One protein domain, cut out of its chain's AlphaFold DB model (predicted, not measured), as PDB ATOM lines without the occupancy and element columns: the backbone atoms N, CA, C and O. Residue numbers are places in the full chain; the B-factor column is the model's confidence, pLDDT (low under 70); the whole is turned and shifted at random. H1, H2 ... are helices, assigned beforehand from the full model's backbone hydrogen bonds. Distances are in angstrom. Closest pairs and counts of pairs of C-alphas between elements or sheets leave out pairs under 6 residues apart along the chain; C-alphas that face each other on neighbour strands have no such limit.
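Overview. This is residues 4 to 68 of the 76 residues of an uncharacterized protein of Deltaproteobacteria bacterium (UniProt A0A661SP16). This is an open, strung-out chain: H2, the longest helix, makes a splayed hairpin with H1 at one end, and the chain runs on through short H3 to H4 at the far end. The printed part has 65 residues with four named helices, H1 to H4 in order, no named strand, class all helix. It is extended, radius of gyration of the C-alphas 20.3 A, spanning 53 by 33 by 19 A.

Arrangement. Start at H2, residues 19 to 32, whose residues 22 to 25 alone only just touch residues 14 to 15 of H1, residues 4 to 15, with 3 pairs of C-alphas within 8 A; the closest, Met 14 and Gln 22, are 5.9 A apart. This hairpin runs opposite ways at 36 degrees, only just a steep tilt. H3, residues 42 to 48, and H4, residues 54 to 66, touch no helix. Every O i to N i+4 pair is within hydrogen-bond range in H1, H2 and H4; in H3 1 of 3 is, beside 3 of 4 O i to N i+3 pairs.

Along the chain. Find C-alpha 19 at (-476.953, 321.848, -14.438); from there H2 runs 20.3 A. H1 spans 16.6 A, H4 18.1 A, ending at C-alpha 66 (-505.524, 339.570, -37.863).

Size, cuts and confidence. The printed part has no cut and no long link; pLDDT is under 70 at residues 36 to 38.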
ATOM      1  N   GLU A   4    -455.219 330.452 -22.612       92.62
ATOM      2  CA  GLU A   4    -455.470 330.067 -21.223       92.62
ATOM      3  C   GLU A   4    -456.514 330.963 -20.551       92.62
ATOM      4  O   GLU A   4    -457.359 330.462 -19.814       92.62
ATOM      5  N   ILE A   5    -456.510 332.267 -20.861       95.94
ATOM      6  CA  ILE A   5    -457.481 333.233 -20.322       95.94
ATOM      7  C   ILE A   5    -458.886 332.934 -20.853       95.94
ATOM      8  O   ILE A   5    -459.865 333.029 -20.125       95.94
ATOM      9  N   ILE A   6    -458.993 332.547 -22.126       94.44
ATOM     10  CA  ILE A   6    -460.287 332.229 -22.742       94.44
ATOM     11  C   ILE A   6    -460.859 330.931 -22.161       94.44
ATOM     12  O   ILE A   6    -462.055 330.852 -21.890       94.44
ATOM     13  N   ILE A   7    -460.013 329.921 -21.940       94.88
ATOM     14  CA  ILE A   7    -460.433 328.636 -21.367       94.88
ATOM     15  C   ILE A   7    -460.871 328.803 -19.907       94.88
ATOM     16  O   ILE A   7    -461.903 328.251 -19.510       94.88
ATOM     17  N   SER A   8    -460.115 329.559 -19.107       95.88
ATOM     18  CA  SER A   8    -460.448 329.774 -17.696       95.88
ATOM     19  C   SER A   8    -461.752 330.553 -17.536       95.88
ATOM     20  O   SER A   8    -462.617 330.123 -16.774       95.88
ATOM     21  N   GLU A   9    -461.943 331.620 -18.312       95.94
ATOM     22  CA  GLU A   9    -463.177 332.407 -18.311       95.94
ATOM     23  C   GLU A   9    -464.385 331.568 -18.751       95.94
ATOM     24  O   GLU A   9    -465.419 331.561 -18.085       95.94
ATOM     25  N   ALA A  10    -464.247 330.778 -19.824       94.00
ATOM     26  CA  ALA A  10    -465.318 329.895 -20.285       94.00
ATOM     27  C   ALA A  10    -465.722 328.864 -19.213       94.00
ATOM     28  O   ALA A  10    -466.906 328.572 -19.037       94.00
ATOM     29  N   THR A  11    -464.743 328.344 -18.468       95.38
ATOM     30  CA  THR A  11    -464.981 327.398 -17.369       95.38
ATOM     31  C   THR A  11    -465.683 328.081 -16.194       95.38
ATOM     32  O   THR A  11    -466.642 327.530 -15.652       95.38
ATOM     33  N   ALA A  12    -465.257 329.294 -15.828       97.00
ATOM     34  CA  ALA A  12    -465.868 330.076 -14.756       97.00
ATOM     35  C   ALA A  12    -467.331 330.427 -15.067       97.00
ATOM     36  O   ALA A  12    -468.206 330.257 -14.217       97.00
ATOM     37  N   GLN A  13    -467.624 330.846 -16.300       95.88
ATOM     38  CA  GLN A  13    -468.999 331.121 -16.718       95.88
ATOM     39  C   GLN A  13    -469.860 329.858 -16.728       95.88
ATOM     40  O   GLN A  13    -470.993 329.889 -16.249       95.88
ATOM     41  N   MET A  14    -469.327 328.731 -17.214       96.31
ATOM     42  CA  MET A  14    -470.045 327.457 -17.210       96.31
ATOM     43  C   MET A  14    -470.386 326.999 -15.786       96.31
ATOM     44  O   MET A  14    -471.500 326.538 -15.556       96.31
ATOM     45  N   ALA A  15    -469.478 327.171 -14.821       96.62
ATOM     46  CA  ALA A  15    -469.703 326.775 -13.430       96.62
ATOM     47  C   ALA A  15    -470.896 327.497 -12.771       96.62
ATOM     48  O   ALA A  15    -471.544 326.928 -11.896       96.62
ATOM     49  N   ASN A  16    -471.221 328.714 -13.220       96.94
ATOM     50  CA  ASN A  16    -472.348 329.500 -12.707       96.94
ATOM     51  C   ASN A  16    -473.704 329.117 -13.327       96.94
ATOM     52  O   ASN A  16    -474.745 329.603 -12.882       96.94
ATOM     53  N   LEU A  17    -473.720 328.275 -14.363       97.31
ATOM     54  CA  LEU A  17    -474.957 327.859 -15.014       97.31
ATOM     55  C   LEU A  17    -475.682 326.772 -14.199       97.31
ATOM     56  O   LEU A  17    -475.033 325.907 -13.613       97.31
ATOM     57  N   PRO A  18    -477.024 326.730 -14.233       98.19
ATOM     58  CA  PRO A  18    -477.794 325.558 -13.832       98.19
ATOM     59  C   PRO A  18    -477.343 324.292 -14.572       98.19
ATOM     60  O   PRO A  18    -476.961 324.352 -15.742       98.19
ATOM     61  N   TYR A  19    -477.449 323.133 -13.920       96.69
ATOM     62  CA  TYR A  19    -476.953 321.848 -14.438       96.69
ATOM     63  C   TYR A  19    -477.404 321.535 -15.878       96.69
ATOM     64  O   TYR A  19    -476.589 321.205 -16.736       96.69
ATOM     65  N   ASN A  20    -478.689 321.730 -16.184       97.50
ATOM     66  CA  ASN A  20    -479.232 321.493 -17.525       97.50
ATOM     67  C   ASN A  20    -478.603 322.402 -18.598       97.50
ATOM     68  O   ASN A  20    -478.526 322.028 -19.769       97.50
ATOM     69  N   LEU A  21    -478.179 323.611 -18.226       97.44
ATOM     70  CA  LEU A  21    -477.485 324.532 -19.121       97.44
ATOM     71  C   LEU A  21    -475.997 324.189 -19.228       97.44
ATOM     72  O   LEU A  21    -475.458 324.270 -20.330       97.44
ATOM     73  N   GLN A  22    -475.358 323.717 -18.155       97.81
ATOM     74  CA  GLN A  22    -473.993 323.176 -18.216       97.81
ATOM     75  C   GLN A  22    -473.897 322.022 -19.225       97.81
ATOM     76  O   GLN A  22    -473.031 322.039 -20.102       97.81
ATOM     77  N   GLU A  23    -474.834 321.066 -19.175       97.25
ATOM     78  CA  GLU A  23    -474.899 319.963 -20.144       97.25
ATOM     79  C   GLU A  23    -475.065 320.461 -21.586       97.25
ATOM     80  O   GLU A  23    -474.385 319.978 -22.497       97.25
ATOM     81  N   LYS A  24    -475.937 321.454 -21.812       96.00
ATOM     82  CA  LYS A  24    -476.130 322.047 -23.144       96.00
ATOM     83  C   LYS A  24    -474.847 322.682 -23.676       96.00
ATOM     84  O   LYS A  24    -474.494 322.436 -24.829       96.00
ATOM     85  N   VAL A  25    -474.144 323.468 -22.858       95.50
ATOM     86  CA  VAL A  25    -472.891 324.118 -23.274       95.50
ATOM     87  C   VAL A  25    -471.810 323.074 -23.553       95.50
ATOM     88  O   VAL A  25    -471.139 323.153 -24.583       95.50
ATOM     89  N   LEU A  26    -471.678 322.049 -22.707       94.44
ATOM     90  CA  LEU A  26    -470.727 320.961 -22.937       94.44
ATOM     91  C   LEU A  26    -470.998 320.238 -24.266       94.44
ATOM     92  O   LEU A  26    -470.068 319.971 -25.029       94.44
ATOM     93  N   ASN A  27    -472.262 319.943 -24.570       93.19
ATOM     94  CA  ASN A  27    -472.649 319.307 -25.831       93.19
ATOM     95  C   ASN A  27    -472.360 320.195 -27.046       93.19
ATOM     96  O   ASN A  27    -471.899 319.695 -28.072       93.19
ATOM     97  N   PHE A  28    -472.569 321.508 -26.925       91.12
ATOM     98  CA  PHE A  28    -472.216 322.465 -27.970       91.12
ATOM     99  C   PHE A  28    -470.707 322.466 -28.254       91.12
ATOM    100  O   PHE A  28    -470.308 322.288 -29.404       91.12
ATOM    101  N   ILE A  29    -469.868 322.578 -27.216       91.31
ATOM    102  CA  ILE A  29    -468.402 322.571 -27.359       91.31
ATOM    103  C   ILE A  29    -467.922 321.259 -27.990       91.31
ATOM    104  O   ILE A  29    -467.118 321.287 -28.921       91.31
ATOM    105  N   LYS A  30    -468.458 320.109 -27.556       89.56
ATOM    106  CA  LYS A  30    -468.181 318.808 -28.194       89.56
ATOM    107  C   LYS A  30    -468.528 318.834 -29.685       89.56
ATOM    108  O   LYS A  30    -467.738 318.367 -30.501       89.56
ATOM    109  N   GLY A  31    -469.662 319.431 -30.048       87.94
ATOM    110  CA  GLY A  31    -470.082 319.612 -31.437       87.94
ATOM    111  C   GLY A  31    -469.095 320.417 -32.286       87.94
ATOM    112  O   GLY A  31    -468.882 320.067 -33.444       87.94
ATOM    113  N   LEU A  32    -468.443 321.434 -31.714       85.75
ATOM    114  CA  LEU A  32    -467.426 322.238 -32.410       85.75
ATOM    115  C   LEU A  32    -466.150 321.451 -32.738       85.75
ATOM    116  O   LEU A  32    -465.435 321.809 -33.669       85.75
ATOM    117  N   THR A  33    -465.858 320.389 -31.982       83.94
ATOM    118  CA  THR A  33    -464.674 319.539 -32.208       83.94
ATOM    119  C   THR A  33    -464.895 318.450 -33.257       83.94
ATOM    120  O   THR A  33    -463.942 317.783 -33.662       83.94
ATOM    121  N   LEU A  34    -466.136 318.258 -33.718       82.12
ATOM    122  CA  LEU A  34    -466.442 317.274 -34.750       82.12
ATOM    123  C   LEU A  34    -465.895 317.745 -36.112       82.12
ATOM    124  O   LEU A  34    -466.171 318.873 -36.527       82.12
ATOM    125  N   PRO A  35    -465.145 316.903 -36.845       70.56
ATOM    126  CA  PRO A  35    -464.633 317.269 -38.159       70.56
ATOM    127  C   PRO A  35    -465.774 317.378 -39.185       70.56
ATOM    128  O   PRO A  35    -466.484 316.410 -39.453       70.56
ATOM    129  N   GLY A  36    -465.916 318.555 -39.804       67.12
ATOM    130  CA  GLY A  36    -466.842 318.809 -40.917       67.12
ATOM    131  C   GLY A  36    -468.099 319.609 -40.549       67.12
ATOM    132  O   GLY A  36    -468.335 319.966 -39.398       67.12
ATOM    133  N   LYS A  37    -468.926 319.926 -41.558       63.12
ATOM    134  CA  LYS A  37    -470.236 320.564 -41.345       63.12
ATOM    135  C   LYS A  37    -471.163 319.562 -40.651       63.12
ATOM    136  O   LYS A  37    -471.707 318.678 -41.307       63.12
ATOM    137  N   SER A  38    -471.331 319.701 -39.337       67.38
ATOM    138  CA  SER A  38    -472.361 318.978 -38.590       67.38
ATOM    139  C   SER A  38    -473.742 319.494 -39.002       67.38
ATOM    140  O   SER A  38    -474.000 320.698 -38.986       67.38
ATOM    141  N   GLY A  39    -474.616 318.591 -39.436       75.44
ATOM    142  CA  GLY A  39    -475.965 318.916 -39.884       75.44
ATOM    143  C   GLY A  39    -476.642 317.724 -40.550       75.44
ATOM    144  O   GLY A  39    -475.986 316.800 -41.031       75.44
ATOM    145  N   VAL A  40    -477.974 317.734 -40.586       81.12
ATOM    146  CA  VAL A  40    -478.741 316.713 -41.309       81.12
ATOM    147  C   VAL A  40    -478.583 316.972 -42.813       81.12
ATOM    148  O   VAL A  40    -478.891 318.079 -43.259       81.12
ATOM    149  N   PRO A  41    -478.125 315.994 -43.622       86.94
ATOM    150  CA  PRO A  41    -478.032 316.173 -45.067       86.94
ATOM    151  C   PRO A  41    -479.370 316.639 -45.643       86.94
ATOM    152  O   PRO A  41    -480.399 316.041 -45.337       86.94
ATOM    153  N   GLY A  42    -479.371 317.648 -46.520       84.75
ATOM    154  CA  GLY A  42    -480.613 318.225 -47.057       84.75
ATOM    155  C   GLY A  42    -481.551 317.190 -47.694       84.75
ATOM    156  O   GLY A  42    -482.763 317.264 -47.522       84.75
ATOM    157  N   ARG A  43    -480.995 316.144 -48.324       90.88
ATOM    158  CA  ARG A  43    -481.764 315.000 -48.848       90.88
ATOM    159  C   ARG A  43    -482.612 314.288 -47.779       90.88
ATOM    160  O   ARG A  43    -483.714 313.846 -48.075       90.88
ATOM    161  N   ASN A  44    -482.141 314.226 -46.532       89.06
ATOM    162  CA  ASN A  44    -482.853 313.601 -45.413       89.06
ATOM    163  C   ASN A  44    -483.966 314.507 -44.856       89.06
ATOM    164  O   ASN A  44    -484.826 314.027 -44.120       89.06
ATOM    165  N   LEU A  45    -483.952 315.800 -45.194       89.75
ATOM    166  CA  LEU A  45    -484.987 316.760 -44.810       89.75
ATOM    167  C   LEU A  45    -486.149 316.806 -45.810       89.75
ATOM    168  O   LEU A  45    -487.181 317.392 -45.503       89.75
ATOM    169  N   LEU A  46    -486.027 316.161 -46.979       88.88
ATOM    170  CA  LEU A  46    -487.070 316.178 -48.012       88.88
ATOM    171  C   LEU A  46    -488.405 315.607 -47.531       88.88
ATOM    172  O   LEU A  46    -489.444 316.074 -47.984       88.88
ATOM    173  N   LYS A  47    -488.390 314.671 -46.573       85.94
ATOM    174  CA  LYS A  47    -489.611 314.157 -45.933       85.94
ATOM    175  C   LYS A  47    -490.441 315.239 -45.240       85.94
ATOM    176  O   LYS A  47    -491.615 315.011 -45.010       85.94
ATOM    177  N   TYR A  48    -489.836 316.386 -44.918       82.75
ATOM    178  CA  TYR A  48    -490.513 317.529 -44.311       82.75
ATOM    179  C   TYR A  48    -490.998 318.577 -45.321       82.75
ATOM    180  O   TYR A  48    -491.639 319.554 -44.938       82.75
ATOM    181  N   ARG A  49    -490.708 318.413 -46.618       78.75
ATOM    182  CA  ARG A  49    -491.160 319.351 -47.651       78.75
ATOM    183  C   ARG A  49    -492.682 319.263 -47.800       78.75
ATOM    184  O   ARG A  49    -493.208 318.180 -48.021       78.75
ATOM    185  N   GLY A  50    -493.360 320.413 -47.753       74.88
ATOM    186  CA  GLY A  50    -494.806 320.502 -47.998       74.88
ATOM    187  C   GLY A  50    -495.670 319.854 -46.914       74.88
ATOM    188  O   GLY A  50    -496.826 319.553 -47.174       74.88
ATOM    189  N   LEU A  51    -495.108 319.617 -45.723       80.69
ATOM    190  CA  LEU A  51    -495.795 318.928 -44.632       80.69
ATOM    191  C   LEU A  51    -496.758 319.798 -43.828       80.69
ATOM    192  O   LEU A  51    -497.376 319.255 -42.923       80.69
ATOM    193  N   ILE A  52    -496.864 321.103 -44.092       87.44
ATOM    194  CA  ILE A  52    -497.782 321.947 -43.321       87.44
ATOM    195  C   ILE A  52    -499.210 321.584 -43.754       87.44
ATOM    196  O   ILE A  52    -499.547 321.819 -44.920       87.44
ATOM    197  N   PRO A  53    -500.030 320.974 -42.877       89.94
ATOM    198  CA  PRO A  53    -501.421 320.665 -43.184       89.94
ATOM    199  C   PRO A  53    -502.198 321.934 -43.537       89.94
ATOM    200  O   PRO A  53    -501.868 323.024 -43.075       89.94
ATOM    201  N   LEU A  54    -503.261 321.794 -44.333       88.69
ATOM    202  CA  LEU A  54    -504.093 322.935 -44.726       88.69
ATOM    203  C   LEU A  54    -504.684 323.664 -43.510       88.69
ATOM    204  O   LEU A  54    -504.754 324.887 -43.514       88.69
ATOM    205  N   ASP A  55    -505.059 322.925 -42.468       92.44
ATOM    206  CA  ASP A  55    -505.600 323.506 -41.238       92.44
ATOM    207  C   ASP A  55    -504.562 324.391 -40.535       92.44
ATOM    208  O   ASP A  55    -504.863 325.530 -40.182       92.44
ATOM    209  N   ASP A  56    -503.315 323.924 -40.437       92.00
ATOM    210  CA  ASP A  56    -502.214 324.713 -39.883       92.00
ATOM    211  C   ASP A  56    -501.908 325.936 -40.762       92.00
ATOM    212  O   ASP A  56    -501.638 327.016 -40.238       92.00
ATOM    213  N   LEU A  57    -501.998 325.806 -42.094       90.19
ATOM    214  CA  LEU A  57    -501.853 326.941 -43.012       90.19
ATOM    215  C   LEU A  57    -502.953 327.986 -42.799       90.19
ATOM    216  O   LEU A  57    -502.649 329.175 -42.768       90.19
ATOM    217  N   ASN A  58    -504.203 327.561 -42.612       93.06
ATOM    218  CA  ASN A  58    -505.321 328.465 -42.356       93.06
ATOM    219  C   ASN A  58    -505.139 329.220 -41.034       93.06
ATOM    220  O   ASN A  58    -505.359 330.428 -40.995       93.06
ATOM    221  N   ILE A  59    -504.682 328.538 -39.977       93.12
ATOM    222  CA  ILE A  59    -504.367 329.168 -38.687       93.12
ATOM    223  C   ILE A  59    -503.237 330.189 -38.851       93.12
ATOM    224  O   ILE A  59    -503.357 331.323 -38.394       93.12
ATOM    225  N   MET A  60    -502.146 329.821 -39.532       90.19
ATOM    226  CA  MET A  60    -501.036 330.746 -39.786       90.19
ATOM    227  C   MET A  60    -501.494 331.972 -40.585       90.19
ATOM    228  O   MET A  60    -501.111 333.091 -40.250       90.19
ATOM    229  N   SER A  61    -502.319 331.780 -41.619       89.75
ATOM    230  CA  SER A  61    -502.888 332.872 -42.413       89.75
ATOM    231  C   SER A  61    -503.772 333.794 -41.579       89.75
ATOM    232  O   SER A  61    -503.624 335.009 -41.681       89.75
ATOM    233  N   ASP A  62    -504.640 333.243 -40.731       91.19
ATOM    234  CA  ASP A  62    -505.507 334.027 -39.848       91.19
ATOM    235  C   ASP A  62    -504.693 334.900 -38.881       91.19
ATOM    236  O   ASP A  62    -504.906 336.110 -38.805       91.19
ATOM    237  N   VAL A  63    -503.682 334.320 -38.225       89.75
ATOM    238  CA  VAL A  63    -502.803 335.053 -37.301       89.75
ATOM    239  C   VAL A  63    -502.012 336.145 -38.028       89.75
ATOM    240  O   VAL A  63    -501.882 337.254 -37.514       89.75
ATOM    241  N   ILE A  64    -501.495 335.882 -39.232       86.25
ATOM    242  CA  ILE A  64    -500.766 336.891 -40.022       86.25
ATOM    243  C   ILE A  64    -501.668 338.078 -40.378       86.25
ATOM    244  O   ILE A  64    -501.238 339.232 -40.284       86.25
ATOM    245  N   GLU A  65    -502.903 337.799 -40.792       87.06
ATOM    246  CA  GLU A  65    -503.843 338.826 -41.231       87.06
ATOM    247  C   GLU A  65    -504.411 339.638 -40.062       87.06
ATOM    248  O   GLU A  65    -504.506 340.864 -40.170       87.06
ATOM    249  N   ASN A  66    -504.727 338.982 -38.943       83.31
ATOM    250  CA  ASN A  66    -505.524 339.570 -37.863       83.31
ATOM    251  C   ASN A  66    -504.733 339.952 -36.600       83.31
ATOM    252  O   ASN A  66    -505.239 340.737 -35.790       83.31
ATOM    253  N   ASP A  67    -503.515 339.433 -36.425       73.94
ATOM    254  CA  ASP A  67    -502.774 339.557 -35.162       73.94
ATOM    255  C   ASP A  67    -501.322 340.023 -35.356       73.94
ATOM    256  O   ASP A  67    -500.870 340.966 -34.715       73.94
ATOM    257  N   CYS A  68    -500.602 339.481 -36.341       71.69
ATOM    258  CA  CYS A  68    -499.176 339.765 -36.557       71.69
ATOM    259  C   CYS A  68    -498.876 341.218 -36.989       71.69
ATOM    260  O   CYS A  68    -497.722 341.647 -36.976       71.69
TER     261      CYS A  68